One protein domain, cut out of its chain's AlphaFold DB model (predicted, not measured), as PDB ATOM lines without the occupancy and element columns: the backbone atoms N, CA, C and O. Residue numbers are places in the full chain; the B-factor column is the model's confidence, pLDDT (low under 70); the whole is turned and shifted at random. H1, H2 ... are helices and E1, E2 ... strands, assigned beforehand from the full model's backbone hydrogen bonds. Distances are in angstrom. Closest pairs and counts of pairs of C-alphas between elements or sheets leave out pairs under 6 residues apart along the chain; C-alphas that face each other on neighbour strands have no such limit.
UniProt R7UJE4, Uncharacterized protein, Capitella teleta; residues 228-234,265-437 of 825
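Overview. This is residues 228 to 234 and 265 to 437 of the 825 residues of an uncharacterized protein of Capitella teleta (UniProt R7UJE4). A twisted parallel sheet of five strands stands in the middle, with H1 over one face and the small strand pair E1-E2 on that same side, near E3 and E9. Beyond the opposite face is a loose group of short helices, H2, H3, H4 and H5, and the hairpin E7-E8 lies beyond them, farthest from the sheet. The printed part has 180 residues, under half of them in named elements, in the order E1 E2 E3 H1 E4 E5 H2 E6 H3 E7 E8 H4 E9 H5; the class is mixed, helices and strands. The whole is compact, with a radius of gyration of the C-alphas of 16.8 A and spans of 51 by 49 by 30 A.

Along the chain. Find C-alpha 228 at (-16.698, -32.199, 22.871), where E1, residues 228 to 231, begins. After the cut come E2, 277 to 281, and E3, 294 to 298, 13.4 A long. H1, 306 to 316, runs 15.5 A from C-alpha 306 at (-25.806, -42.028, 30.317). Next are E4, 319 to 321, E5, 337 to 340, H2, 349 to 355, and E6, 381 to 386, 16.3 A long. Then read H3, 390 to 394, E7, 396 to 398, E8, 403 to 405, H4, 408 to 415, E9, 418 to 422, and H5, 427 to 434, ending at C-alpha 434 (-14.255, -61.926, 28.321).

Arrangement. The sheet runs E4 E5 E6 E3 E9, parallel throughout. Look for N 339 and O 320 at 2.8 A, N 383 and O 338 at 2.9 A, N 297 and O 384 at 2.8 A, and N 421 and O 296 at 2.8 A. H1 is on the sheet at a height of 8.5 A, two layers of helix and sheet, along the strands at 25 degrees to E5 on the local plane. E3, H1, E4 form a split strand-helix-strand unit, two parallel strands joined through a helix with E5 and E6 between them, and E5, H2, E6 an unsplit one; both crossovers are right-handed. E1 and E2 are antiparallel, with N 279 and O 229 at 2.8 A; the closest C-alphas of E2 and E3, Ile 281 and Tyr 295, are 7.8 A apart. H3 and H5 only graze the sheet and touch each other, closest at the C-alphas of Trp 391 and Phe 434, 6.1 A. H4 and H5 are close but not clearly touching, at a shallow tilt of 25 degrees, opposite ways, their closest C-alphas, Ala 411 and Leu 431, 7.9 A apart. H2 and H3 are apart, but only just, at 8.1 A. In the hairpin E7 and E8, N 396 and O 405 are 2.8 A apart. Each O i to N i+4 pair is within hydrogen-bond range in H1, H2, H3 and H4; in H5, 2 of 4 are.

Size, cuts and confidence. The C-alphas of Asn 272 and Tyr 370, the two farthest apart, are 53.6 A apart. Residues 235 to 264 are not printed; C-alphas 234 and 265 are 10.7 A apart across this cut. The links E2 to E3, E4 to E5 and H2 to E6 are long. The model's confidence is under 70 at residues 228 to 234, 265 to 274, 285 to 286 and 370.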
ATOM      1  N   HIS A 228     -17.416 -31.809  21.663       41.84
ATOM      2  CA  HIS A 228     -16.698 -32.199  22.871       41.84
ATOM      3  C   HIS A 228     -17.663 -32.420  24.044       41.84
ATOM      4  O   HIS A 228     -18.215 -31.460  24.579       41.84
ATOM      5  N   TYR A 229     -17.817 -33.670  24.487       46.75
ATOM      6  CA  TYR A 229     -18.514 -34.005  25.729       46.75
ATOM      7  C   TYR A 229     -17.510 -34.440  26.802       46.75
ATOM      8  O   TYR A 229     -16.627 -35.263  26.559       46.75
ATOM      9  N   THR A 230     -17.664 -33.915  28.017       44.00
ATOM     10  CA  THR A 230     -16.869 -34.325  29.181       44.00
ATOM     11  C   THR A 230     -17.798 -34.910  30.232       44.00
ATOM     12  O   THR A 230     -18.674 -34.214  30.747       44.00
ATOM     13  N   PHE A 231     -17.607 -36.185  30.565       43.94
ATOM     14  CA  PHE A 231     -18.251 -36.805  31.716       43.94
ATOM     15  C   PHE A 231     -17.490 -36.370  32.971       43.94
ATOM     16  O   PHE A 231     -16.453 -36.935  33.310       43.94
ATOM     17  N   VAL A 232     -18.004 -35.331  33.629       41.12
ATOM     18  CA  VAL A 232     -17.541 -34.874  34.944       41.12
ATOM     19  C   VAL A 232     -18.370 -35.580  36.012       41.12
ATOM     20  O   VAL A 232     -19.600 -35.524  35.977       41.12
ATOM     21  N   HIS A 233     -17.714 -36.228  36.976       40.84
ATOM     22  CA  HIS A 233     -18.397 -36.947  38.056       40.84
ATOM     23  C   HIS A 233     -19.092 -35.967  39.018       40.84
ATOM     24  O   HIS A 233     -18.454 -35.363  39.881       40.84
ATOM     25  N   GLY A 234     -20.411 -35.795  38.894       34.94
ATOM     26  CA  GLY A 234     -21.174 -34.902  39.769       34.94
ATOM     27  C   GLY A 234     -22.658 -34.772  39.418       34.94
ATOM     28  O   GLY A 234     -23.104 -35.163  38.343       34.94
ATOM     29  N   VAL A 265     -20.301 -26.374  32.297       27.58
ATOM     30  CA  VAL A 265     -19.556 -26.288  33.565       27.58
ATOM     31  C   VAL A 265     -20.183 -27.235  34.598       27.58
ATOM     32  O   VAL A 265     -21.264 -26.992  35.132       27.58
ATOM     33  N   GLY A 266     -19.515 -28.361  34.862       30.52
ATOM     34  CA  GLY A 266     -19.984 -29.383  35.800       30.52
ATOM     35  C   GLY A 266     -19.746 -29.010  37.268       30.52
ATOM     36  O   GLY A 266     -18.632 -28.674  37.663       30.52
ATOM     37  N   CYS A 267     -20.773 -29.140  38.111       27.88
ATOM     38  CA  CYS A 267     -20.648 -28.900  39.549       27.88
ATOM     39  C   CYS A 267     -19.887 -30.059  40.226       27.88
ATOM     40  O   CYS A 267     -20.440 -31.141  40.427       27.88
ATOM     41  N   HIS A 268     -18.623 -29.833  40.597       31.88
ATOM     42  CA  HIS A 268     -17.773 -30.818  41.279       31.88
ATOM     43  C   HIS A 268     -18.355 -31.262  42.634       31.88
ATOM     44  O   HIS A 268     -18.135 -30.625  43.669       31.88
ATOM     45  N   TYR A 269     -19.029 -32.414  42.657       34.50
ATOM     46  CA  TYR A 269     -19.210 -33.171  43.893       34.50
ATOM     47  C   TYR A 269     -17.979 -34.055  44.103       34.50
ATOM     48  O   TYR A 269     -17.534 -34.733  43.184       34.50
ATOM     49  N   ARG A 270     -17.406 -34.034  45.311       35.09
ATOM     50  CA  ARG A 270     -16.142 -34.720  45.626       35.09
ATOM     51  C   ARG A 270     -16.240 -36.239  45.433       35.09
ATOM     52  O   ARG A 270     -16.578 -36.959  46.370       35.09
ATOM     53  N   SER A 271     -15.847 -36.710  44.255       41.31
ATOM     54  CA  SER A 271     -15.551 -38.109  43.957       41.31
ATOM     55  C   SER A 271     -14.157 -38.205  43.337       41.31
ATOM     56  O   SER A 271     -14.000 -38.456  42.149       41.31
ATOM     57  N   ASN A 272     -13.112 -38.046  44.158       46.22
ATOM     58  CA  ASN A 272     -11.711 -38.257  43.748       46.22
ATOM     59  C   ASN A 272     -11.390 -39.750  43.455       46.22
ATOM     60  O   ASN A 272     -10.241 -40.168  43.577       46.22
ATOM     61  N   MET A 273     -12.406 -40.574  43.179       59.25
ATOM     62  CA  MET A 273     -12.322 -42.031  43.054       59.25
ATOM     63  C   MET A 273     -12.217 -42.495  41.598       59.25
ATOM     64  O   MET A 273     -11.665 -43.564  41.353       59.25
ATOM     65  N   LEU A 274     -12.749 -41.721  40.646       63.22
ATOM     66  CA  LEU A 274     -12.829 -42.097  39.234       63.22
ATOM     67  C   LEU A 274     -12.229 -40.991  38.352       63.22
ATOM     68  O   LEU A 274     -12.403 -39.812  38.665       63.22
ATOM     69  N   PRO A 275     -11.499 -41.346  37.278       71.31
ATOM     70  CA  PRO A 275     -10.899 -40.368  36.378       71.31
ATOM     71  C   PRO A 275     -11.977 -39.643  35.567       71.31
ATOM     72  O   PRO A 275     -12.970 -40.256  35.173       71.31
ATOM     73  N   ASP A 276     -11.767 -38.360  35.272       80.06
ATOM     74  CA  ASP A 276     -12.608 -37.639  34.314       80.06
ATOM     75  C   ASP A 276     -12.466 -38.269  32.922       80.06
ATOM     76  O   ASP A 276     -11.353 -38.491  32.435       80.06
ATOM     77  N   VAL A 277     -13.596 -38.547  32.269       85.75
ATOM     78  CA  VAL A 277     -13.625 -39.165  30.938       85.75
ATOM     79  C   VAL A 277     -14.184 -38.156  29.941       85.75
ATOM     80  O   VAL A 277     -15.374 -37.851  29.949       85.75
ATOM     81  N   SER A 278     -13.339 -37.636  29.054       86.94
ATOM     82  CA  SER A 278     -13.778 -36.816  27.920       86.94
ATOM     83  C   SER A 278     -13.909 -37.663  26.653       86.94
ATOM     84  O   SER A 278     -13.052 -38.487  26.334       86.94
ATOM     85  N   CYS A 279     -15.004 -37.477  25.921       89.31
ATOM     86  CA  CYS A 279     -15.257 -38.148  24.655       89.31
ATOM     87  C   CYS A 279     -15.842 -37.160  23.644       89.31
ATOM     88  O   CYS A 279     -16.857 -36.513  23.890       89.31
ATOM     89  N   VAL A 280     -15.207 -37.064  22.479       90.44
ATOM     90  CA  VAL A 280     -15.708 -36.256  21.366       90.44
ATOM     91  C   VAL A 280     -16.629 -37.130  20.520       90.44
ATOM     92  O   VAL A 280     -16.190 -38.153  19.982       90.44
ATOM     93  N   ILE A 281     -17.904 -36.749  20.414       90.75
ATOM     94  CA  ILE A 281     -18.870 -37.407  19.528       90.75
ATOM     95  C   ILE A 281     -18.867 -36.647  18.207       90.75
ATOM     96  O   ILE A 281     -19.415 -35.553  18.101       90.75
ATOM     97  N   THR A 282     -18.252 -37.233  17.184       87.81
ATOM     98  CA  THR A 282     -18.270 -36.665  15.835       87.81
ATOM     99  C   THR A 282     -19.424 -37.296  15.050       87.81
ATOM    100  O   THR A 282     -19.393 -38.513  14.828       87.81
ATOM    101  N   PRO A 283     -20.438 -36.530  14.601       78.06
ATOM    102  CA  PRO A 283     -21.413 -37.014  13.631       78.06
ATOM    103  C   PRO A 283     -20.724 -37.166  12.275       78.06
ATOM    104  O   PRO A 283     -20.652 -36.242  11.471       78.06
ATOM    105  N   LEU A 284     -20.176 -38.353  12.028       72.88
ATOM    106  CA  LEU A 284     -19.517 -38.669  10.769       72.88
ATOM    107  C   LEU A 284     -20.565 -38.898   9.676       72.88
ATOM    108  O   LEU A 284     -21.004 -40.027   9.441       72.88
ATOM    109  N   CYS A 285     -20.928 -37.817   8.981       65.19
ATOM    110  CA  CYS A 285     -21.564 -37.880   7.668       65.19
ATOM    111  C   CYS A 285     -20.751 -38.817   6.760       65.19
ATOM    112  O   CYS A 285     -19.522 -38.762   6.736       65.19
ATOM    113  N   CYS A 286     -21.451 -39.711   6.059       59.69
ATOM    114  CA  CYS A 286     -20.937 -40.926   5.420       59.69
ATOM    115  C   CYS A 286     -19.579 -40.808   4.689       59.69
ATOM    116  O   CYS A 286     -19.535 -40.712   3.464       59.69
ATOM    117  N   ARG A 287     -18.455 -40.958   5.402       75.38
ATOM    118  CA  ARG A 287     -17.162 -41.266   4.774       75.38
ATOM    119  C   ARG A 287     -17.210 -42.712   4.262       75.38
ATOM    120  O   ARG A 287     -17.338 -43.630   5.081       75.38
ATOM    121  N   PRO A 288     -17.181 -42.961   2.936       70.06
ATOM    122  CA  PRO A 288     -17.367 -44.309   2.412       70.06
ATOM    123  C   PRO A 288     -16.262 -45.245   2.912       70.06
ATOM    124  O   PRO A 288     -15.080 -44.954   2.772       70.06
ATOM    125  N   GLY A 289     -16.654 -46.368   3.515       77.12
ATOM    126  CA  GLY A 289     -15.728 -47.349   4.091       77.12
ATOM    127  C   GLY A 289     -15.353 -47.124   5.562       77.12
ATOM    128  O   GLY A 289     -14.866 -48.064   6.193       77.12
ATOM    129  N   GLU A 290     -15.632 -45.958   6.156       86.69
ATOM    130  CA  GLU A 290     -15.353 -45.719   7.577       86.69
ATOM    131  C   GLU A 290     -16.409 -46.394   8.468       86.69
ATOM    132  O   GLU A 290     -17.538 -45.926   8.630       86.69
ATOM    133  N   LYS A 291     -16.034 -47.544   9.041       91.06
ATOM    134  CA  LYS A 291     -16.894 -48.336   9.936       91.06
ATOM    135  C   LYS A 291     -16.891 -47.819  11.373       91.06
ATOM    136  O   LYS A 291     -17.896 -47.965  12.063       91.06
ATOM    137  N   ARG A 292     -15.793 -47.204  11.829       93.88
ATOM    138  CA  ARG A 292     -15.564 -46.820  13.234       93.88
ATOM    139  C   ARG A 292     -16.232 -45.493  13.623       93.88
ATOM    140  O   ARG A 292     -15.599 -44.595  14.170       93.88
ATOM    141  N   ARG A 293     -17.529 -45.378  13.336       93.88
ATOM    142  CA  ARG A 293     -18.338 -44.179  13.614       93.88
ATOM    143  C   ARG A 293     -19.336 -44.337  14.756       93.88
ATOM    144  O   ARG A 293     -19.935 -43.352  15.170       93.88
ATOM    145  N   HIS A 294     -19.565 -45.552  15.244       96.44
ATOM    146  CA  HIS A 294     -20.563 -45.819  16.280       96.44
ATOM    147  C   HIS A 294     -19.953 -45.607  17.674       96.44
ATOM    148  O   HIS A 294     -18.734 -45.658  17.829       96.44
ATOM    149  N   TYR A 295     -20.774 -45.363  18.694       97.75
ATOM    150  CA  TYR A 295     -20.319 -45.101  20.063       97.75
ATOM    151  C   TYR A 295     -20.982 -46.055  21.052       97.75
ATOM    152  O   TYR A 295     -22.146 -46.428  20.890       97.75
ATOM    153  N   TRP A 296     -20.227 -46.464  22.067       98.12
ATOM    154  CA  TRP A 296     -20.709 -47.334  23.131       98.12
ATOM    155  C   TRP A 296     -20.207 -46.830  24.478       98.12
ATOM    156  O   TRP A 296     -19.073 -47.101  24.870       98.12
ATOM    157  N   PHE A 297     -21.071 -46.119  25.188       97.69
ATOM    158  CA  PHE A 297     -20.839 -45.646  26.544       97.69
ATOM    159  C   PHE A 297     -21.392 -46.669  27.528       97.69
ATOM    160  O   PHE A 297     -22.568 -47.034  27.462       97.69
ATOM    161  N   TYR A 298     -20.563 -47.141  28.455       97.88
ATOM    162  CA  TYR A 298     -21.045 -48.022  29.510       97.88
ATOM    163  C   TYR A 298     -20.392 -47.754  30.859       97.88
ATOM    164  O   TYR A 298     -19.272 -47.260  30.947       97.88
ATOM    165  N   SER A 299     -21.125 -48.100  31.909       96.69
ATOM    166  CA  SER A 299     -20.607 -48.215  33.271       96.69
ATOM    167  C   SER A 299     -21.418 -49.266  34.006       96.69
ATOM    168  O   SER A 299     -22.641 -49.265  33.888       96.69
ATOM    169  N   ARG A 300     -20.771 -50.159  34.751       94.38
ATOM    170  CA  ARG A 300     -21.467 -51.115  35.625       94.38
ATOM    171  C   ARG A 300     -22.157 -50.398  36.775       94.38
ATOM    172  O   ARG A 300     -23.244 -50.795  37.188       94.38
ATOM    173  N   GLU A 301     -21.525 -49.348  37.288       92.69
ATOM    174  CA  GLU A 301     -22.131 -48.485  38.292       92.69
ATOM    175  C   GLU A 301     -23.156 -47.512  37.657       92.69
ATOM    176  O   GLU A 301     -22.955 -47.017  36.539       92.69
ATOM    177  N   PRO A 302     -24.285 -47.227  38.336       92.06
ATOM    178  CA  PRO A 302     -25.289 -46.270  37.869       92.06
ATOM    179  C   PRO A 302     -24.821 -44.811  38.038       92.06
ATOM    180  O   PRO A 302     -23.791 -44.535  38.641       92.06
ATOM    181  N   ASN A 303     -25.630 -43.856  37.563       91.56
ATOM    182  CA  ASN A 303     -25.472 -42.401  37.768       91.56
ATOM    183  C   ASN A 303     -24.381 -41.662  36.957       91.56
ATOM    184  O   ASN A 303     -24.182 -40.470  37.171       91.56
ATOM    185  N   PHE A 304     -23.771 -42.279  35.941       92.62
ATOM    186  CA  PHE A 304     -22.805 -41.626  35.025       92.62
ATOM    187  C   PHE A 304     -23.463 -40.771  33.917       92.62
ATOM    188  O   PHE A 304     -22.916 -40.615  32.829       92.62
ATOM    189  N   GLY A 305     -24.688 -40.282  34.131       93.62
ATOM    190  CA  GLY A 305     -25.388 -39.410  33.175       93.62
ATOM    191  C   GLY A 305     -25.752 -40.032  31.814       93.62
ATOM    192  O   GLY A 305     -26.181 -39.304  30.926       93.62
ATOM    193  N   LYS A 306     -25.627 -41.354  31.622       94.75
ATOM    194  CA  LYS A 306     -25.806 -42.028  30.317       94.75
ATOM    195  C   LYS A 306     -27.153 -41.730  29.633       94.75
ATOM    196  O   LYS A 306     -27.175 -41.253  28.501       94.75
ATOM    197  N   SER A 307     -28.275 -41.914  30.329       94.88
ATOM    198  CA  SER A 307     -29.604 -41.585  29.785       94.88
ATOM    199  C   SER A 307     -29.815 -40.072  29.618       94.88
ATOM    200  O   SER A 307     -30.511 -39.650  28.699       94.88
ATOM    201  N   HIS A 308     -29.173 -39.238  30.448       94.81
ATOM    202  CA  HIS A 308     -29.185 -37.778  30.281       94.81
ATOM    203  C   HIS A 308     -28.455 -37.353  28.997       94.81
ATOM    204  O   HIS A 308     -28.950 -36.490  28.280       94.81
ATOM    205  N   LEU A 309     -27.332 -38.000  28.654       94.56
ATOM    206  CA  LEU A 309     -26.642 -37.795  27.380       94.56
ATOM    207  C   LEU A 309     -27.555 -38.135  26.195       94.56
ATOM    208  O   LEU A 309     -27.670 -37.324  25.283       94.56
ATOM    209  N   LEU A 310     -28.247 -39.282  26.207       95.94
ATOM    210  CA  LEU A 310     -29.202 -39.616  25.140       95.94
ATOM    211  C   LEU A 310     -30.350 -38.598  25.047       95.94
ATOM    212  O   LEU A 310     -30.709 -38.191  23.945       95.94
ATOM    213  N   GLN A 311     -30.896 -38.146  26.180       96.06
ATOM    214  CA  GLN A 311     -31.937 -37.113  26.198       96.06
ATOM    215  C   GLN A 311     -31.432 -35.788  25.618       96.06
ATOM    216  O   GLN A 311     -32.107 -35.207  24.770       96.06
ATOM    217  N   GLN A 312     -30.245 -35.332  26.022       94.94
ATOM    218  CA  GLN A 312     -29.627 -34.124  25.485       94.94
ATOM    219  C   GLN A 312     -29.380 -34.260  23.978       94.94
ATOM    220  O   GLN A 312     -29.838 -33.424  23.206       94.94
ATOM    221  N   LEU A 313     -28.766 -35.362  23.536       94.38
ATOM    222  CA  LEU A 313     -28.519 -35.609  22.118       94.38
ATOM    223  C   LEU A 313     -29.818 -35.691  21.290       94.38
ATOM    224  O   LEU A 313     -29.810 -35.315  20.125       94.38
ATOM    225  N   SER A 314     -30.936 -36.143  21.875       95.75
ATOM    226  CA  SER A 314     -32.249 -36.184  21.202       95.75
ATOM    227  C   SER A 314     -32.964 -34.833  21.122       95.75
ATOM    228  O   SER A 314     -33.889 -34.682  20.328       95.75
ATOM    229  N   ARG A 315     -32.550 -33.854  21.937       95.56
ATOM    230  CA  ARG A 315     -33.022 -32.463  21.865       95.56
ATOM    231  C   ARG A 315     -32.179 -31.643  20.895       95.56
ATOM    232  O   ARG A 315     -32.726 -30.870  20.117       95.56
ATOM    233  N   ASP A 316     -30.863 -31.834  20.957       92.69
ATOM    234  CA  ASP A 316     -29.886 -31.005  20.254       92.69
ATOM    235  C   ASP A 316     -29.607 -31.510  18.816       92.69
ATOM    236  O   ASP A 316     -29.186 -30.728  17.965       92.69
ATOM    237  N   TYR A 317     -29.862 -32.794  18.511       91.12
ATOM    238  CA  TYR A 317     -29.550 -33.421  17.214       91.12
ATOM    239  C   TYR A 317     -30.655 -34.354  16.703       91.12
ATOM    240  O   TYR A 317     -31.604 -34.711  17.397       91.12
ATOM    241  N   SER A 318     -30.486 -34.832  15.465       94.12
ATOM    242  CA  SER A 318     -31.344 -35.839  14.828       94.12
ATOM    243  C   SER A 318     -31.086 -37.264  15.365       94.12
ATOM    244  O   SER A 318     -30.773 -38.188  14.606       94.12
ATOM    245  N   LEU A 319     -31.212 -37.437  16.685       96.00
ATOM    246  CA  LEU A 319     -31.153 -38.711  17.403       96.00
ATOM    247  C   LEU A 319     -32.560 -39.179  17.785       96.00
ATOM    248  O   LEU A 319     -33.303 -38.455  18.440       96.00
ATOM    249  N   TYR A 320     -32.882 -40.436  17.478       97.12
ATOM    250  CA  TYR A 320     -34.050 -41.112  18.051       97.12
ATOM    251  C   TYR A 320     -33.627 -42.169  19.071       97.12
ATOM    252  O   TYR A 320     -32.831 -43.053  18.748       97.12
ATOM    253  N   VAL A 321     -34.188 -42.118  20.281       97.06
ATOM    254  CA  VAL A 321     -33.965 -43.138  21.317       97.06
ATOM    255  C   VAL A 321     -34.928 -44.308  21.093       97.06
ATOM    256  O   VAL A 321     -36.147 -44.175  21.187       97.06
ATOM    257  N   VAL A 322     -34.381 -45.473  20.751       95.94
ATOM    258  CA  VAL A 322     -35.128 -46.667  20.347       95.94
ATOM    259  C   VAL A 322     -35.721 -47.363  21.573       95.94
ATOM    260  O   VAL A 322     -35.027 -48.084  22.286       95.94
ATOM    261  N   ALA A 323     -37.025 -47.201  21.795       92.50
ATOM    262  CA  ALA A 323     -37.729 -47.847  22.907       92.50
ATOM    263  C   ALA A 323     -37.806 -49.388  22.785       92.50
ATOM    264  O   ALA A 323     -37.769 -50.094  23.788       92.50
ATOM    265  N   SER A 324     -37.905 -49.934  21.566       90.06
ATOM    266  CA  SER A 324     -37.978 -51.383  21.322       90.06
ATOM    267  C   SER A 324     -37.408 -51.744  19.951       90.06
ATOM    268  O   SER A 324     -37.841 -51.188  18.944       90.06
ATOM    269  N   ARG A 325     -36.490 -52.722  19.876       83.94
ATOM    270  CA  ARG A 325     -35.986 -53.227  18.578       83.94
ATOM    271  C   ARG A 325     -37.065 -53.907  17.736       83.94
ATOM    272  O   ARG A 325     -36.959 -53.947  16.516       83.94
ATOM    273  N   ASP A 326     -38.054 -54.507  18.401       87.31
ATOM    274  CA  ASP A 326     -39.044 -55.382  17.770       87.31
ATOM    275  C   ASP A 326     -40.201 -54.554  17.177       87.31
ATOM    276  O   ASP A 326     -41.112 -55.107  16.559       87.31
ATOM    277  N   ASN A 327     -40.180 -53.228  17.377       88.50
ATOM    278  CA  ASN A 327     -41.117 -52.285  16.787       88.50
ATOM    279  C   ASN A 327     -40.486 -50.898  16.564       88.50
ATOM    280  O   ASN A 327     -40.608 -50.009  17.403       88.50
ATOM    281  N   MET A 328     -39.910 -50.672  15.384       93.44
ATOM    282  CA  MET A 328     -39.378 -49.369  14.948       93.44
ATOM    283  C   MET A 328     -40.485 -48.396  14.478       93.44
ATOM    284  O   MET A 328     -40.276 -47.570  13.582       93.44
ATOM    285  N   CYS A 329     -41.694 -48.510  15.038       90.19
ATOM    286  CA  CYS A 329     -42.782 -47.558  14.804       90.19
ATOM    287  C   CYS A 329     -42.420 -46.191  15.417       90.19
ATOM    288  O   CYS A 329     -41.710 -46.127  16.418       90.19
ATOM    289  N   GLY A 330     -42.839 -45.095  14.780       89.69
ATOM    290  CA  GLY A 330     -42.437 -43.729  15.153       89.69
ATOM    291  C   GLY A 330     -41.001 -43.335  14.762       89.69
ATOM    292  O   GLY A 330     -40.719 -42.149  14.598       89.69
ATOM    293  N   VAL A 331     -40.102 -44.296  14.517       94.44
ATOM    294  CA  VAL A 331     -38.726 -44.013  14.071       94.44
ATOM    295  C   VAL A 331     -38.749 -43.514  12.624       94.44
ATOM    296  O   VAL A 331     -39.019 -44.284  11.701       94.44
ATOM    297  N   SER A 332     -38.461 -42.233  12.401       94.69
ATOM    298  CA  SER A 332     -38.348 -41.641  11.062       94.69
ATOM    299  C   SER A 332     -37.108 -42.148  10.320       94.69
ATOM    300  O   SER A 332     -36.025 -42.241  10.896       94.69
ATOM    301  N   ASN A 333     -37.231 -42.395   9.012       94.44
ATOM    302  CA  ASN A 333     -36.092 -42.760   8.155       94.44
ATOM    303  C   ASN A 333     -35.077 -41.606   7.990       94.44
ATOM    304  O   ASN A 333     -34.046 -41.806   7.360       94.44
ATOM    305  N   HIS A 334     -35.359 -40.406   8.515       94.94
ATOM    306  CA  HIS A 334     -34.480 -39.234   8.419       94.94
ATOM    307  C   HIS A 334     -33.519 -39.063   9.607       94.94
ATOM    308  O   HIS A 334     -32.581 -38.267   9.497       94.94
ATOM    309  N   TYR A 335     -33.703 -39.815  10.701       95.56
ATOM    310  CA  TYR A 335     -32.823 -39.740  11.870       95.56
ATOM    311  C   TYR A 335     -31.394 -40.166  11.523       95.56
ATOM    312  O   TYR A 335     -31.161 -41.274  11.030       95.56
ATOM    313  N   GLN A 336     -30.441 -39.266  11.766       94.12
ATOM    314  CA  GLN A 336     -29.015 -39.505  11.528       94.12
ATOM    315  C   GLN A 336     -28.416 -40.429  12.593       94.12
ATOM    316  O   GLN A 336     -27.491 -41.186  12.304       94.12
ATOM    317  N   MET A 337     -28.952 -40.403  13.814       96.25
ATOM    318  CA  MET A 337     -28.475 -41.222  14.921       96.25
ATOM    319  C   MET A 337     -29.599 -42.087  15.507       96.25
ATOM    320  O   MET A 337     -30.743 -41.648  15.641       96.25
ATOM    321  N   LEU A 338     -29.253 -43.305  15.925       96.94
ATOM    322  CA  LEU A 338     -30.107 -44.182  16.729       96.94
ATOM    323  C   LEU A 338     -29.469 -44.406  18.102       96.94
ATOM    324  O   LEU A 338     -28.360 -44.935  18.205       96.94
ATOM    325  N   GLY A 339     -30.187 -43.997  19.144       97.25
ATOM    326  CA  GLY A 339     -29.809 -44.166  20.540       97.25
ATOM    327  C   GLY A 339     -30.419 -45.437  21.111       97.25
ATOM    328  O   GLY A 339     -31.610 -45.675  20.932       97.25
ATOM    329  N   TYR A 340     -29.631 -46.235  21.817       97.44
ATOM    330  CA  TYR A 340     -30.108 -47.376  22.595       97.44
ATOM    331  C   TYR A 340     -29.725 -47.134  24.051       97.44
ATOM    332  O   TYR A 340     -28.537 -47.000  24.342       97.44
ATOM    333  N   ASP A 341     -30.715 -47.048  24.936       95.81
ATOM    334  CA  ASP A 341     -30.501 -46.916  26.379       95.81
ATOM    335  C   ASP A 341     -30.421 -48.304  27.042       95.81
ATOM    336  O   ASP A 341     -30.622 -49.337  26.398       95.81
ATOM    337  N   GLU A 342     -30.158 -48.351  28.345       88.88
ATOM    338  CA  GLU A 342     -29.988 -49.594  29.108       88.88
ATOM    339  C   GLU A 342     -31.220 -50.519  29.075       88.88
ATOM    340  O   GLU A 342     -31.079 -51.745  29.152       88.88
ATOM    341  N   THR A 343     -32.413 -49.933  28.927       85.94
ATOM    342  CA  THR A 343     -33.708 -50.618  28.797       85.94
ATOM    343  C   THR A 343     -34.015 -51.044  27.361       85.94
ATOM    344  O   THR A 343     -34.834 -51.942  27.146       85.94
ATOM    345  N   SER A 344     -33.353 -50.443  26.368       86.38
ATOM    346  CA  SER A 344     -33.552 -50.748  24.957       86.38
ATOM    347  C   SER A 344     -33.011 -52.140  24.636       86.38
ATOM    348  O   SER A 344     -31.828 -52.448  24.811       86.38
ATOM    349  N   SER A 345     -33.858 -53.003  24.074       89.06
ATOM    350  CA  SER A 345     -33.371 -54.248  23.490       89.06
ATOM    351  C   SER A 345     -32.473 -53.928  22.284       89.06
ATOM    352  O   SER A 345     -32.860 -53.178  21.392       89.06
ATOM    353  N   LEU A 346     -31.253 -54.481  22.233       93.19
ATOM    354  CA  LEU A 346     -30.410 -54.361  21.035       93.19
ATOM    355  C   LEU A 346     -30.914 -55.290  19.918       93.19
ATOM    356  O   LEU A 346     -31.379 -56.401  20.225       93.19
ATOM    357  N   PRO A 347     -30.774 -54.890  18.637       93.12
ATOM    358  CA  PRO A 347     -31.031 -55.758  17.494       93.12
ATOM    359  C   PRO A 347     -30.262 -57.091  17.583       93.12
ATOM    360  O   PRO A 347     -29.189 -57.137  18.194       93.12
ATOM    361  N   PRO A 348     -30.760 -58.174  16.955       93.88
ATOM    362  CA  PRO A 348     -30.011 -59.422  16.811       93.88
ATOM    363  C   PRO A 348     -28.625 -59.188  16.199       93.88
ATOM    364  O   PRO A 348     -28.451 -58.280  15.390       93.88
ATOM    365  N   THR A 349     -27.644 -60.024  16.545       93.56
ATOM    366  CA  THR A 349     -26.226 -59.807  16.207       93.56
ATOM    367  C   THR A 349     -25.973 -59.545  14.718       93.56
ATOM    368  O   THR A 349     -25.214 -58.635  14.392       93.56
ATOM    369  N   GLU A 350     -26.631 -60.265  13.803       93.94
ATOM    370  CA  GLU A 350     -26.477 -60.029  12.357       93.94
ATOM    371  C   GLU A 350     -27.140 -58.724  11.892       93.94
ATOM    372  O   GLU A 350     -26.540 -57.964  11.137       93.94
ATOM    373  N   THR A 351     -28.325 -58.389  12.414       94.62
ATOM    374  CA  THR A 351     -28.984 -57.091  12.180       94.62
ATOM    375  C   THR A 351     -28.120 -55.936  12.693       94.62
ATOM    376  O   THR A 351     -27.949 -54.932  12.007       94.62
ATOM    377  N   PHE A 352     -27.517 -56.093  13.873       94.81
ATOM    378  CA  PHE A 352     -26.623 -55.112  14.487       94.81
ATOM    379  C   PHE A 352     -25.315 -54.956  13.696       94.81
ATOM    380  O   PHE A 352     -24.864 -53.833  13.457       94.81
ATOM    381  N   LYS A 353     -24.733 -56.060  13.205       94.00
ATOM    382  CA  LYS A 353     -23.592 -56.037  12.276       94.00
ATOM    383  C   LYS A 353     -23.944 -55.367  10.947       94.00
ATOM    384  O   LYS A 353     -23.106 -54.658  10.399       94.00
ATOM    385  N   ALA A 354     -25.130 -55.579  10.396       94.06
ATOM    386  CA  ALA A 354     -25.513 -54.908   9.159       94.06
ATOM    387  C   ALA A 354     -25.718 -53.396   9.401       94.06
ATOM    388  O   ALA A 354     -25.183 -52.580   8.655       94.06
ATOM    389  N   LEU A 355     -26.360 -53.020  10.515       95.19
ATOM    390  CA  LEU A 355     -26.635 -51.626  10.897       95.19
ATOM    391  C   LEU A 355     -25.348 -50.821  11.117       95.19
ATOM    392  O   LEU A 355     -25.255 -49.656  10.741       95.19
ATOM    393  N   THR A 356     -24.342 -51.471  11.703       95.44
ATOM    394  CA  THR A 356     -23.024 -50.896  12.021       95.44
ATOM    395  C   THR A 356     -21.959 -51.245  10.974       95.44
ATOM    396  O   THR A 356     -20.760 -51.209  11.243       95.44
ATOM    397  N   GLY A 357     -22.380 -51.676   9.778       91.62
ATOM    398  CA  GLY A 357     -21.488 -52.156   8.717       91.62
ATOM    399  C   GLY A 357     -20.871 -51.059   7.842       91.62
ATOM    400  O   GLY A 357     -20.060 -51.375   6.972       91.62
ATOM    401  N   GLY A 358     -21.261 -49.797   8.050       86.81
ATOM    402  CA  GLY A 358     -20.901 -48.629   7.230       86.81
ATOM    403  C   GLY A 358     -22.032 -48.133   6.312       86.81
ATOM    404  O   GLY A 358     -22.041 -46.959   5.948       86.81
ATOM    405  N   ASN A 359     -23.017 -48.984   5.999       92.06
ATOM    406  CA  ASN A 359     -24.253 -48.613   5.301       92.06
ATOM    407  C   ASN A 359     -25.476 -49.141   6.069       92.06
ATOM    408  O   ASN A 359     -25.821 -50.317   5.957       92.06
ATOM    409  N   GLY A 360     -26.143 -48.263   6.823       92.06
ATOM    410  CA  GLY A 360     -27.326 -48.621   7.611       92.06
ATOM    411  C   GLY A 360     -28.551 -48.998   6.775       92.06
ATOM    412  O   GLY A 360     -29.345 -49.832   7.206       92.06
ATOM    413  N   ALA A 361     -28.684 -48.457   5.561       94.06
ATOM    414  CA  ALA A 361     -29.841 -48.683   4.689       94.06
ATOM    415  C   ALA A 361     -29.946 -50.130   4.169       94.06
ATOM    416  O   ALA A 361     -31.009 -50.541   3.702       94.06
ATOM    417  N   ASN A 362     -28.875 -50.919   4.308       93.44
ATOM    418  CA  ASN A 362     -28.878 -52.361   4.055       93.44
ATOM    419  C   ASN A 362     -29.698 -53.152   5.097       93.44
ATOM    420  O   ASN A 362     -29.914 -54.349   4.917       93.44
ATOM    421  N   VAL A 363     -30.150 -52.515   6.183       95.44
ATOM    422  CA  VAL A 363     -30.985 -53.140   7.213       95.44
ATOM    423  C   VAL A 363     -32.452 -52.782   7.033       95.44
ATOM    424  O   VAL A 363     -32.826 -51.611   7.004       95.44
ATOM    425  N   ALA A 364     -33.295 -53.811   7.023       94.62
ATOM    426  CA  ALA A 364     -34.718 -53.698   7.301       94.62
ATOM    427  C   ALA A 364     -34.980 -54.123   8.757       94.62
ATOM    428  O   ALA A 364     -34.617 -55.229   9.153       94.62
ATOM    429  N   MET A 365     -35.592 -53.249   9.557       94.62
ATOM    430  CA  MET A 365     -36.092 -53.570  10.901       94.62
ATOM    431  C   MET A 365     -37.619 -53.475  10.924       94.62
ATOM    432  O   MET A 365     -38.212 -52.673  10.202       94.62
ATOM    433  N   ASN A 366     -38.266 -54.297  11.749       92.38
ATOM    434  CA  ASN A 366     -39.721 -54.421  11.750       92.38
ATOM    435  C   ASN A 366     -40.411 -53.128  12.231       92.38
ATOM    436  O   ASN A 366     -40.074 -52.601  13.294       92.38
ATOM    437  N   ARG A 367     -41.417 -52.654  11.489       90.62
ATOM    438  CA  ARG A 367     -42.476 -51.789  12.021       90.62
ATOM    439  C   ARG A 367     -43.730 -52.646  12.109       90.62
ATOM    440  O   ARG A 367     -44.232 -53.094  11.085       90.62
ATOM    441  N   LYS A 368     -44.265 -52.850  13.318       80.31
ATOM    442  CA  LYS A 368     -45.441 -53.720  13.522       80.31
ATOM    443  C   LYS A 368     -46.691 -53.242  12.761       80.31
ATOM    444  O   LYS A 368     -47.632 -54.008  12.590       80.31
ATOM    445  N   SER A 369     -46.695 -51.996  12.287       73.06
ATOM    446  CA  SER A 369     -47.702 -51.423  11.400       73.06
ATOM    447  C   SER A 369     -47.534 -51.864   9.930       73.06
ATOM    448  O   SER A 369     -46.649 -51.402   9.202       73.06
ATOM    449  N   TYR A 370     -48.475 -52.707   9.490       60.41
ATOM    450  CA  TYR A 370     -48.881 -52.917   8.089       60.41
ATOM    451  C   TYR A 370     -47.771 -53.303   7.094       60.41
ATOM    452  O   TYR A 370     -47.646 -52.707   6.027       60.41
ATOM    453  N   GLY A 371     -46.949 -54.302   7.432       80.69
ATOM    454  CA  GLY A 371     -45.981 -54.897   6.492       80.69
ATOM    455  C   GLY A 371     -44.841 -53.967   6.053       80.69
ATOM    456  O   GLY A 371     -44.055 -54.317   5.173       80.69
ATOM    457  N   SER A 372     -44.723 -52.786   6.664       88.31
ATOM    458  CA  SER A 372     -43.646 -51.845   6.378       88.31
ATOM    459  C   SER A 372     -42.383 -52.196   7.173       88.31
ATOM    460  O   SER A 372     -42.434 -52.649   8.313       88.31
ATOM    461  N   SER A 373     -41.212 -51.968   6.581       93.44
ATOM    462  CA  SER A 373     -39.933 -52.061   7.294       93.44
ATOM    463  C   SER A 373     -39.333 -50.676   7.484       93.44
ATOM    464  O   SER A 373     -39.280 -49.876   6.549       93.44
ATOM    465  N   PHE A 374     -38.827 -50.402   8.683       95.31
ATOM    466  CA  PHE A 374     -37.911 -49.292   8.898       95.31
ATOM    467  C   PHE A 374     -36.592 -49.596   8.185       95.31
ATOM    468  O   PHE A 374     -35.971 -50.631   8.438       95.31
ATOM    469  N   ARG A 375     -36.161 -48.684   7.314       96.12
ATOM    470  CA  ARG A 375     -34.805 -48.658   6.763       96.12
ATOM    471  C   ARG A 375     -34.135 -47.384   7.282       96.12
ATOM    472  O   ARG A 375     -34.638 -46.301   6.969       96.12
ATOM    473  N   PRO A 376     -33.066 -47.482   8.091       95.94
ATOM    474  CA  PRO A 376     -32.340 -46.305   8.537       95.94
ATOM    475  C   PRO A 376     -31.587 -45.660   7.371       95.94
ATOM    476  O   PRO A 376     -31.432 -46.253   6.300       95.94
ATOM    477  N   ARG A 377     -31.073 -44.447   7.589       94.56
ATOM    478  CA  ARG A 377     -30.189 -43.796   6.620       94.56
ATOM    479  C   ARG A 377     -28.930 -44.631   6.375       94.56
ATOM    480  O   ARG A 377     -28.444 -45.343   7.255       94.56
ATOM    481  N   GLN A 378     -28.353 -44.483   5.188       93.62
ATOM    482  CA  GLN A 378     -27.055 -45.069   4.842       93.62
ATOM    483  C   GLN A 378     -25.955 -44.640   5.833       93.62
ATOM    484  O   GLN A 378     -25.154 -45.465   6.281       93.62
ATOM    485  N   ASP A 379     -25.980 -43.375   6.245       92.81
ATOM    486  CA  ASP A 379     -25.031 -42.742   7.158       92.81
ATOM    487  C   ASP A 379     -25.396 -42.868   8.642       92.81
ATOM    488  O   ASP A 379     -24.762 -42.227   9.473       92.81
ATOM    489  N   VAL A 380     -26.364 -43.727   9.001       95.19
ATOM    490  CA  VAL A 380     -26.819 -43.845  10.391       95.19
ATOM    491  C   VAL A 380     -25.664 -44.134  11.358       95.19
ATOM    492  O   VAL A 380     -24.843 -45.041  11.152       95.19
ATOM    493  N   GLN A 381     -25.614 -43.350  12.427       96.00
ATOM    494  CA  GLN A 381     -24.749 -43.541  13.580       96.00
ATOM    495  C   GLN A 381     -25.533 -44.273  14.674       96.00
ATOM    496  O   GLN A 381     -26.744 -44.120  14.803       96.00
ATOM    497  N   VAL A 382     -24.849 -45.097  15.466       97.06
ATOM    498  CA  VAL A 382     -25.469 -45.835  16.578       97.06
ATOM    499  C   VAL A 382     -24.749 -45.435  17.848       97.06
ATOM    500  O   VAL A 382     -23.520 -45.498  17.887       97.06
ATOM    501  N   ILE A 383     -25.511 -45.024  18.855       97.56
ATOM    502  CA  ILE A 383     -25.011 -44.653  20.176       97.56
ATOM    503  C   ILE A 383     -25.672 -45.591  21.182       97.56
ATOM    504  O   ILE A 383     -26.886 -45.554  21.368       97.56
ATOM    505  N   VAL A 384     -24.882 -46.459  21.806       98.00
ATOM    506  CA  VAL A 384     -25.343 -47.350  22.876       98.00
ATOM    507  C   VAL A 384     -24.923 -46.756  24.215       98.00
ATOM    508  O   VAL A 384     -23.761 -46.397  24.396       98.00
ATOM    509  N   CYS A 385     -25.866 -46.659  25.142       97.81
ATOM    510  CA  CYS A 385     -25.673 -46.295  26.539       97.81
ATOM    511  C   CYS A 385     -26.168 -47.464  27.393       97.81
ATOM    512  O   CYS A 385     -27.348 -47.787  27.355       97.81
ATOM    513  N   ALA A 386     -25.278 -48.148  28.115       97.19
ATOM    514  CA  ALA A 386     -25.618 -49.416  28.769       97.19
ATOM    515  C   ALA A 386     -24.949 -49.602  30.138       97.19
ATOM    516  O   ALA A 386     -23.880 -49.053  30.397       97.19
ATOM    517  N   ASN A 387     -25.534 -50.443  30.998       96.94
ATOM    518  CA  ASN A 387     -24.911 -50.854  32.268       96.94
ATOM    519  C   ASN A 387     -23.963 -52.061  32.136       96.94
ATOM    520  O   ASN A 387     -23.553 -52.664  33.124       96.94
ATOM    521  N   TRP A 388     -23.652 -52.450  30.900       96.94
ATOM    522  CA  TRP A 388     -22.931 -53.669  30.548       96.94
ATOM    523  C   TRP A 388     -21.994 -53.388  29.372       96.94
ATOM    524  O   TRP A 388     -22.309 -52.601  28.469       96.94
ATOM    525  N   SER A 389     -20.833 -54.038  29.376       97.31
ATOM    526  CA  SER A 389     -19.863 -53.903  28.287       97.31
ATOM    527  C   SER A 389     -20.376 -54.610  27.019       97.31
ATOM    528  O   SER A 389     -21.192 -55.537  27.106       97.31
ATOM    529  N   PRO A 390     -19.906 -54.236  25.811       97.56
ATOM    530  CA  PRO A 390     -20.248 -54.992  24.603       97.56
ATOM    531  C   PRO A 390     -19.780 -56.450  24.695       97.56
ATOM    532  O   PRO A 390     -20.414 -57.351  24.151       97.56
ATOM    533  N   TRP A 391     -18.702 -56.693  25.438       97.62
ATOM    534  CA  TRP A 391     -18.143 -58.016  25.685       97.62
ATOM    535  C   TRP A 391     -19.092 -58.865  26.526       97.62
ATOM    536  O   TRP A 391     -19.388 -59.992  26.151       97.62
ATOM    537  N   GLU A 392     -19.640 -58.296  27.599       96.81
ATOM    538  CA  GLU A 392     -20.643 -58.939  28.447       96.81
ATOM    539  C   GLU A 392     -21.928 -59.268  27.676       96.81
ATOM    540  O   GLU A 392     -22.486 -60.352  27.841       96.81
ATOM    541  N   LYS A 393     -22.367 -58.377  26.775       96.00
ATOM    542  CA  LYS A 393     -23.591 -58.573  25.983       96.00
ATOM    543  C   LYS A 393     -23.521 -59.729  24.999       96.00
ATOM    544  O   LYS A 393     -24.514 -60.429  24.805       96.00
ATOM    545  N   PHE A 394     -22.392 -59.838  24.305       96.00
ATOM    546  CA  PHE A 394     -22.216 -60.750  23.177       96.00
ATOM    547  C   PHE A 394     -21.382 -61.988  23.527       96.00
ATOM    548  O   PHE A 394     -21.155 -62.836  22.662       96.00
ATOM    549  N   ALA A 395     -20.930 -62.114  24.774       97.00
ATOM    550  CA  ALA A 395     -20.267 -63.313  25.249       97.00
ATOM    551  C   ALA A 395     -21.233 -64.505  25.319       97.00
ATOM    552  O   ALA A 395     -22.335 -64.422  25.862       97.00
ATOM    553  N   THR A 396     -20.782 -65.650  24.819       97.12
ATOM    554  CA  THR A 396     -21.454 -66.941  24.972       97.12
ATOM    555  C   THR A 396     -20.826 -67.705  26.135       97.12
ATOM    556  O   THR A 396     -19.636 -67.577  26.415       97.12
ATOM    557  N   TYR A 397     -21.614 -68.483  26.876       97.44
ATOM    558  CA  TYR A 397     -21.090 -69.212  28.032       97.44
ATOM    559  C   TYR A 397     -20.261 -70.427  27.591       97.44
ATOM    560  O   TYR A 397     -20.818 -71.427  27.130       97.44
ATOM    561  N   ASP A 398     -18.939 -70.367  27.765       96.81
ATOM    562  CA  ASP A 398     -18.064 -71.516  27.540       96.81
ATOM    563  C   ASP A 398     -18.158 -72.476  28.733       96.81
ATOM    564  O   ASP A 398     -17.793 -72.148  29.866       96.81
ATOM    565  N   ARG A 399     -18.636 -73.694  28.464       96.69
ATOM    566  CA  ARG A 399     -18.771 -74.768  29.459       96.69
ATOM    567  C   ARG A 399     -17.419 -75.248  29.994       96.69
ATOM    568  O   ARG A 399     -17.365 -75.712  31.131       96.69
ATOM    569  N   SER A 400     -16.355 -75.129  29.201       93.25
ATOM    570  CA  SER A 400     -15.002 -75.601  29.519       93.25
ATOM    571  C   SER A 400     -14.353 -74.700  30.568       93.25
ATOM    572  O   SER A 400     -13.896 -75.170  31.606       93.25
ATOM    573  N   LEU A 401     -14.388 -73.387  30.322       90.75
ATOM    574  CA  LEU A 401     -13.857 -72.358  31.220       90.75
ATOM    575  C   LEU A 401     -14.872 -71.855  32.259       90.75
ATOM    576  O   LEU A 401     -14.527 -71.024  33.100       90.75
ATOM    577  N   ARG A 402     -16.117 -72.352  32.208       95.12
ATOM    578  CA  ARG A 402     -17.246 -71.996  33.089       95.12
ATOM    579  C   ARG A 402     -17.489 -70.487  33.202       95.12
ATOM    580  O   ARG A 402     -17.904 -69.995  34.254       95.12
ATOM    581  N   ARG A 403     -17.243 -69.747  32.117       94.69
ATOM    582  CA  ARG A 403     -17.342 -68.282  32.075       94.69
ATOM    583  C   ARG A 403     -17.915 -67.794  30.738       94.69
ATOM    584  O   ARG A 403     -17.747 -68.479  29.730       94.69
ATOM    585  N   PRO A 404     -18.578 -66.626  30.705       97.50
ATOM    586  CA  PRO A 404     -18.927 -65.959  29.453       97.50
ATOM    587  C   PRO A 404     -17.654 -65.582  28.680       97.50
ATOM    588  O   PRO A 404     -16.735 -64.993  29.253       97.50
ATOM    589  N   ILE A 405     -17.598 -65.932  27.393       97.94
ATOM    590  CA  ILE A 405     -16.485 -65.643  26.487       97.94
ATOM    591  C   ILE A 405     -16.991 -65.047  25.171       97.94
ATOM    592  O   ILE A 405     -17.946 -65.537  24.575       97.94
ATOM    593  N   VAL A 406     -16.318 -64.005  24.687       97.50
ATOM    594  CA  VAL A 406     -16.495 -63.453  23.341       97.50
ATOM    595  C   VAL A 406     -15.394 -63.986  22.419       97.50
ATOM    596  O   VAL A 406     -14.228 -64.059  22.807       97.50
ATOM    597  N   SER A 407     -15.739 -64.370  21.187       96.88
ATOM    598  CA  SER A 407     -14.727 -64.810  20.221       96.88
ATOM    599  C   SER A 407     -13.877 -63.625  19.758       96.88
ATOM    600  O   SER A 407     -14.403 -62.545  19.469       96.88
ATOM    601  N   ARG A 408     -12.557 -63.818  19.623       96.69
ATOM    602  CA  ARG A 408     -11.628 -62.760  19.184       96.69
ATOM    603  C   ARG A 408     -12.030 -62.118  17.857       96.69
ATOM    604  O   ARG A 408     -11.898 -60.909  17.693       96.69
ATOM    605  N   HIS A 409     -12.558 -62.913  16.924       96.38
ATOM    606  CA  HIS A 409     -13.053 -62.408  15.644       96.38
ATOM    607  C   HIS A 409     -14.227 -61.433  15.826       96.38
ATOM    608  O   HIS A 409     -14.228 -60.362  15.224       96.38
ATOM    609  N   PHE A 410     -15.198 -61.762  16.684       95.81
ATOM    610  CA  PHE A 410     -16.332 -60.878  16.949       95.81
ATOM    611  C   PHE A 410     -15.923 -59.637  17.759       95.81
ATOM    612  O   PHE A 410     -16.339 -58.531  17.424       95.81
ATOM    613  N   ALA A 411     -15.055 -59.792  18.765       96.88
ATOM    614  CA  ALA A 411     -14.510 -58.661  19.518       96.88
ATOM    615  C   ALA A 411     -13.821 -57.645  18.591       96.88
ATOM    616  O   ALA A 411     -14.148 -56.458  18.629       96.88
ATOM    617  N   LYS A 412     -12.965 -58.126  17.676       96.62
ATOM    618  CA  LYS A 412     -12.323 -57.298  16.649       96.62
ATOM    619  C   LYS A 412     -13.348 -56.578  15.765       96.62
ATOM    620  O   LYS A 412     -13.222 -55.373  15.570       96.62
ATOM    621  N   GLN A 413     -14.390 -57.270  15.288       95.81
ATOM    622  CA  GLN A 413     -15.453 -56.628  14.502       95.81
ATOM    623  C   GLN A 413     -16.126 -55.477  15.261       95.81
ATOM    624  O   GLN A 413     -16.428 -54.459  14.649       95.81
ATOM    625  N   ILE A 414     -16.367 -55.615  16.569       97.06
ATOM    626  CA  ILE A 414     -16.969 -54.555  17.388       97.06
ATOM    627  C   ILE A 414     -15.988 -53.386  17.594       97.06
ATOM    628  O   ILE A 414     -16.389 -52.238  17.411       97.06
ATOM    629  N   GLN A 415     -14.702 -53.646  17.865       96.88
ATOM    630  CA  GLN A 415     -13.661 -52.603  17.969       96.88
ATOM    631  C   GLN A 415     -13.444 -51.823  16.656       96.88
ATOM    632  O   GLN A 415     -13.152 -50.630  16.681       96.88
ATOM    633  N   GLU A 416     -13.615 -52.470  15.499       96.06
ATOM    634  CA  GLU A 416     -13.551 -51.833  14.172       96.06
ATOM    635  C   GLU A 416     -14.735 -50.890  13.879       96.06
ATOM    636  O   GLU A 416     -14.714 -50.170  12.880       96.06
ATOM    637  N   ARG A 417     -15.783 -50.905  14.712       96.06
ATOM    638  CA  ARG A 417     -17.059 -50.207  14.464       96.06
ATOM    639  C   ARG A 417     -17.421 -49.205  15.551       96.06
ATOM    640  O   ARG A 417     -17.999 -48.162  15.250       96.06
ATOM    641  N   PHE A 418     -17.082 -49.519  16.797       97.38
ATOM    642  CA  PHE A 418     -17.453 -48.743  17.970       97.38
ATOM    643  C   PHE A 418     -16.254 -48.056  18.620       97.38
ATOM    644  O   PHE A 418     -15.226 -48.668  18.902       97.38
ATOM    645  N   ASN A 419     -16.448 -46.786  18.956       96.94
ATOM    646  CA  ASN A 419     -15.687 -46.075  19.967       96.94
ATOM    647  C   ASN A 419     -16.284 -46.447  21.328       96.94
ATOM    648  O   ASN A 419     -17.375 -46.006  21.690       96.94
ATOM    649  N   ILE A 420     -15.599 -47.354  22.023       97.75
ATOM    650  CA  ILE A 420     -16.069 -47.989  23.254       97.75
ATOM    651  C   ILE A 420     -15.447 -47.258  24.436       97.75
ATOM    652  O   ILE A 420     -14.225 -47.193  24.548       97.75
ATOM    653  N   VAL A 421     -16.295 -46.724  25.308       97.00
ATOM    654  CA  VAL A 421     -15.911 -45.885  26.440       97.00
ATOM    655  C   VAL A 421     -16.514 -46.482  27.707       97.00
ATOM    656  O   VAL A 421     -17.735 -46.515  27.870       97.00
ATOM    657  N   ALA A 422     -15.645 -46.964  28.593       96.81
ATOM    658  CA  ALA A 422     -16.007 -47.295  29.965       96.81
ATOM    659  C   ALA A 422     -15.921 -46.012  30.806       96.81
ATOM    660  O   ALA A 422     -14.906 -45.320  30.753       96.81
ATOM    661  N   LEU A 423     -16.979 -45.677  31.544       95.81
ATOM    662  CA  LEU A 423     -17.025 -44.469  32.381       95.81
ATOM    663  C   LEU A 423     -16.576 -44.745  33.830       95.81
ATOM    664  O   LEU A 423     -16.222 -43.813  34.547       95.81
ATOM    665  N   ASP A 424     -16.561 -46.017  34.244       94.38
ATOM    666  CA  ASP A 424     -16.198 -46.500  35.585       94.38
ATOM    667  C   ASP A 424     -14.970 -47.438  35.598       94.38
ATOM    668  O   ASP A 424     -14.700 -48.112  36.592       94.38
ATOM    669  N   GLY A 425     -14.204 -47.508  34.503       92.75
ATOM    670  CA  GLY A 425     -13.055 -48.410  34.410       92.75
ATOM    671  C   GLY A 425     -12.315 -48.361  33.073       92.75
ATOM    672  O   GLY A 425     -12.432 -47.407  32.313       92.75
ATOM    673  N   ASP A 426     -11.546 -49.414  32.788       93.75
ATOM    674  CA  ASP A 426     -10.827 -49.587  31.522       93.75
ATOM    675  C   ASP A 426     -11.547 -50.594  30.613       93.75
ATOM    676  O   ASP A 426     -11.736 -51.760  30.973       93.75
ATOM    677  N   ALA A 427     -11.902 -50.149  29.405       95.81
ATOM    678  CA  ALA A 427     -12.583 -50.961  28.407       95.81
ATOM    679  C   ALA A 427     -11.724 -52.101  27.829       95.81
ATOM    680  O   ALA A 427     -12.290 -53.100  27.370       95.81
ATOM    681  N   HIS A 428     -10.393 -51.976  27.863       95.69
ATOM    682  CA  HIS A 428      -9.468 -53.023  27.422       95.69
ATOM    683  C   HIS A 428      -9.330 -54.126  28.471       95.69
ATOM    684  O   HIS A 428      -9.540 -55.300  28.170       95.69
ATOM    685  N   ALA A 429      -9.104 -53.768  29.735       94.69
ATOM    686  CA  ALA A 429      -9.108 -54.729  30.833       94.69
ATOM    687  C   ALA A 429     -10.464 -55.450  30.998       94.69
ATOM    688  O   ALA A 429     -10.510 -56.571  31.512       94.69
ATOM    689  N   ASP A 430     -11.562 -54.833  30.554       96.06
ATOM    690  CA  ASP A 430     -12.861 -55.493  30.433       96.06
ATOM    691  C   ASP A 430     -12.930 -56.455  29.235       96.06
ATOM    692  O   ASP A 430     -13.465 -57.550  29.379       96.06
ATOM    693  N   LEU A 431     -12.336 -56.125  28.081       97.06
ATOM    694  CA  LEU A 431     -12.224 -57.047  26.940       97.06
ATOM    695  C   LEU A 431     -11.447 -58.318  27.315       97.06
ATOM    696  O   LEU A 431     -11.927 -59.426  27.071       97.06
ATOM    697  N   VAL A 432     -10.279 -58.173  27.950       96.62
ATOM    698  CA  VAL A 432      -9.418 -59.299  28.361       96.62
ATOM    699  C   VAL A 432     -10.176 -60.287  29.256       96.62
ATOM    700  O   VAL A 432     -10.070 -61.501  29.059       96.62
ATOM    701  N   ARG A 433     -11.024 -59.788  30.169       95.50
ATOM    702  CA  ARG A 433     -11.873 -60.606  31.055       95.50
ATOM    703  C   ARG A 433     -12.789 -61.571  30.289       95.50
ATOM    704  O   ARG A 433     -12.990 -62.697  30.747       95.50
ATOM    705  N   PHE A 434     -13.336 -61.138  29.151       97.44
ATOM    706  CA  PHE A 434     -14.255 -61.926  28.321       97.44
ATOM    707  C   PHE A 434     -13.573 -62.611  27.125       97.44
ATOM    708  O   PHE A 434     -14.206 -63.432  26.472       97.44
ATOM    709  N   LEU A 435     -12.304 -62.343  26.812       97.56
ATOM    710  CA  LEU A 435     -11.583 -63.119  25.795       97.56
ATOM    711  C   LEU A 435     -11.242 -64.532  26.296       97.56
ATOM    712  O   LEU A 435     -11.108 -64.785  27.498       97.56
ATOM    713  N   HIS A 436     -11.076 -65.472  25.367       96.62
ATOM    714  CA  HIS A 436     -10.516 -66.786  25.678       96.62
ATOM    715  C   HIS A 436      -9.014 -66.636  26.012       96.62
ATOM    716  O   HIS A 436      -8.337 -65.883  25.315       96.62
ATOM    717  N   PRO A 437      -8.429 -67.352  26.997       95.38
ATOM    718  CA  PRO A 437      -7.011 -67.185  27.353       95.38
ATOM    719  C   PRO A 437      -6.025 -67.452  26.203       95.38
ATOM    720  O   PRO A 437      -4.940 -66.889  26.179       95.38
TER     721      PRO A 437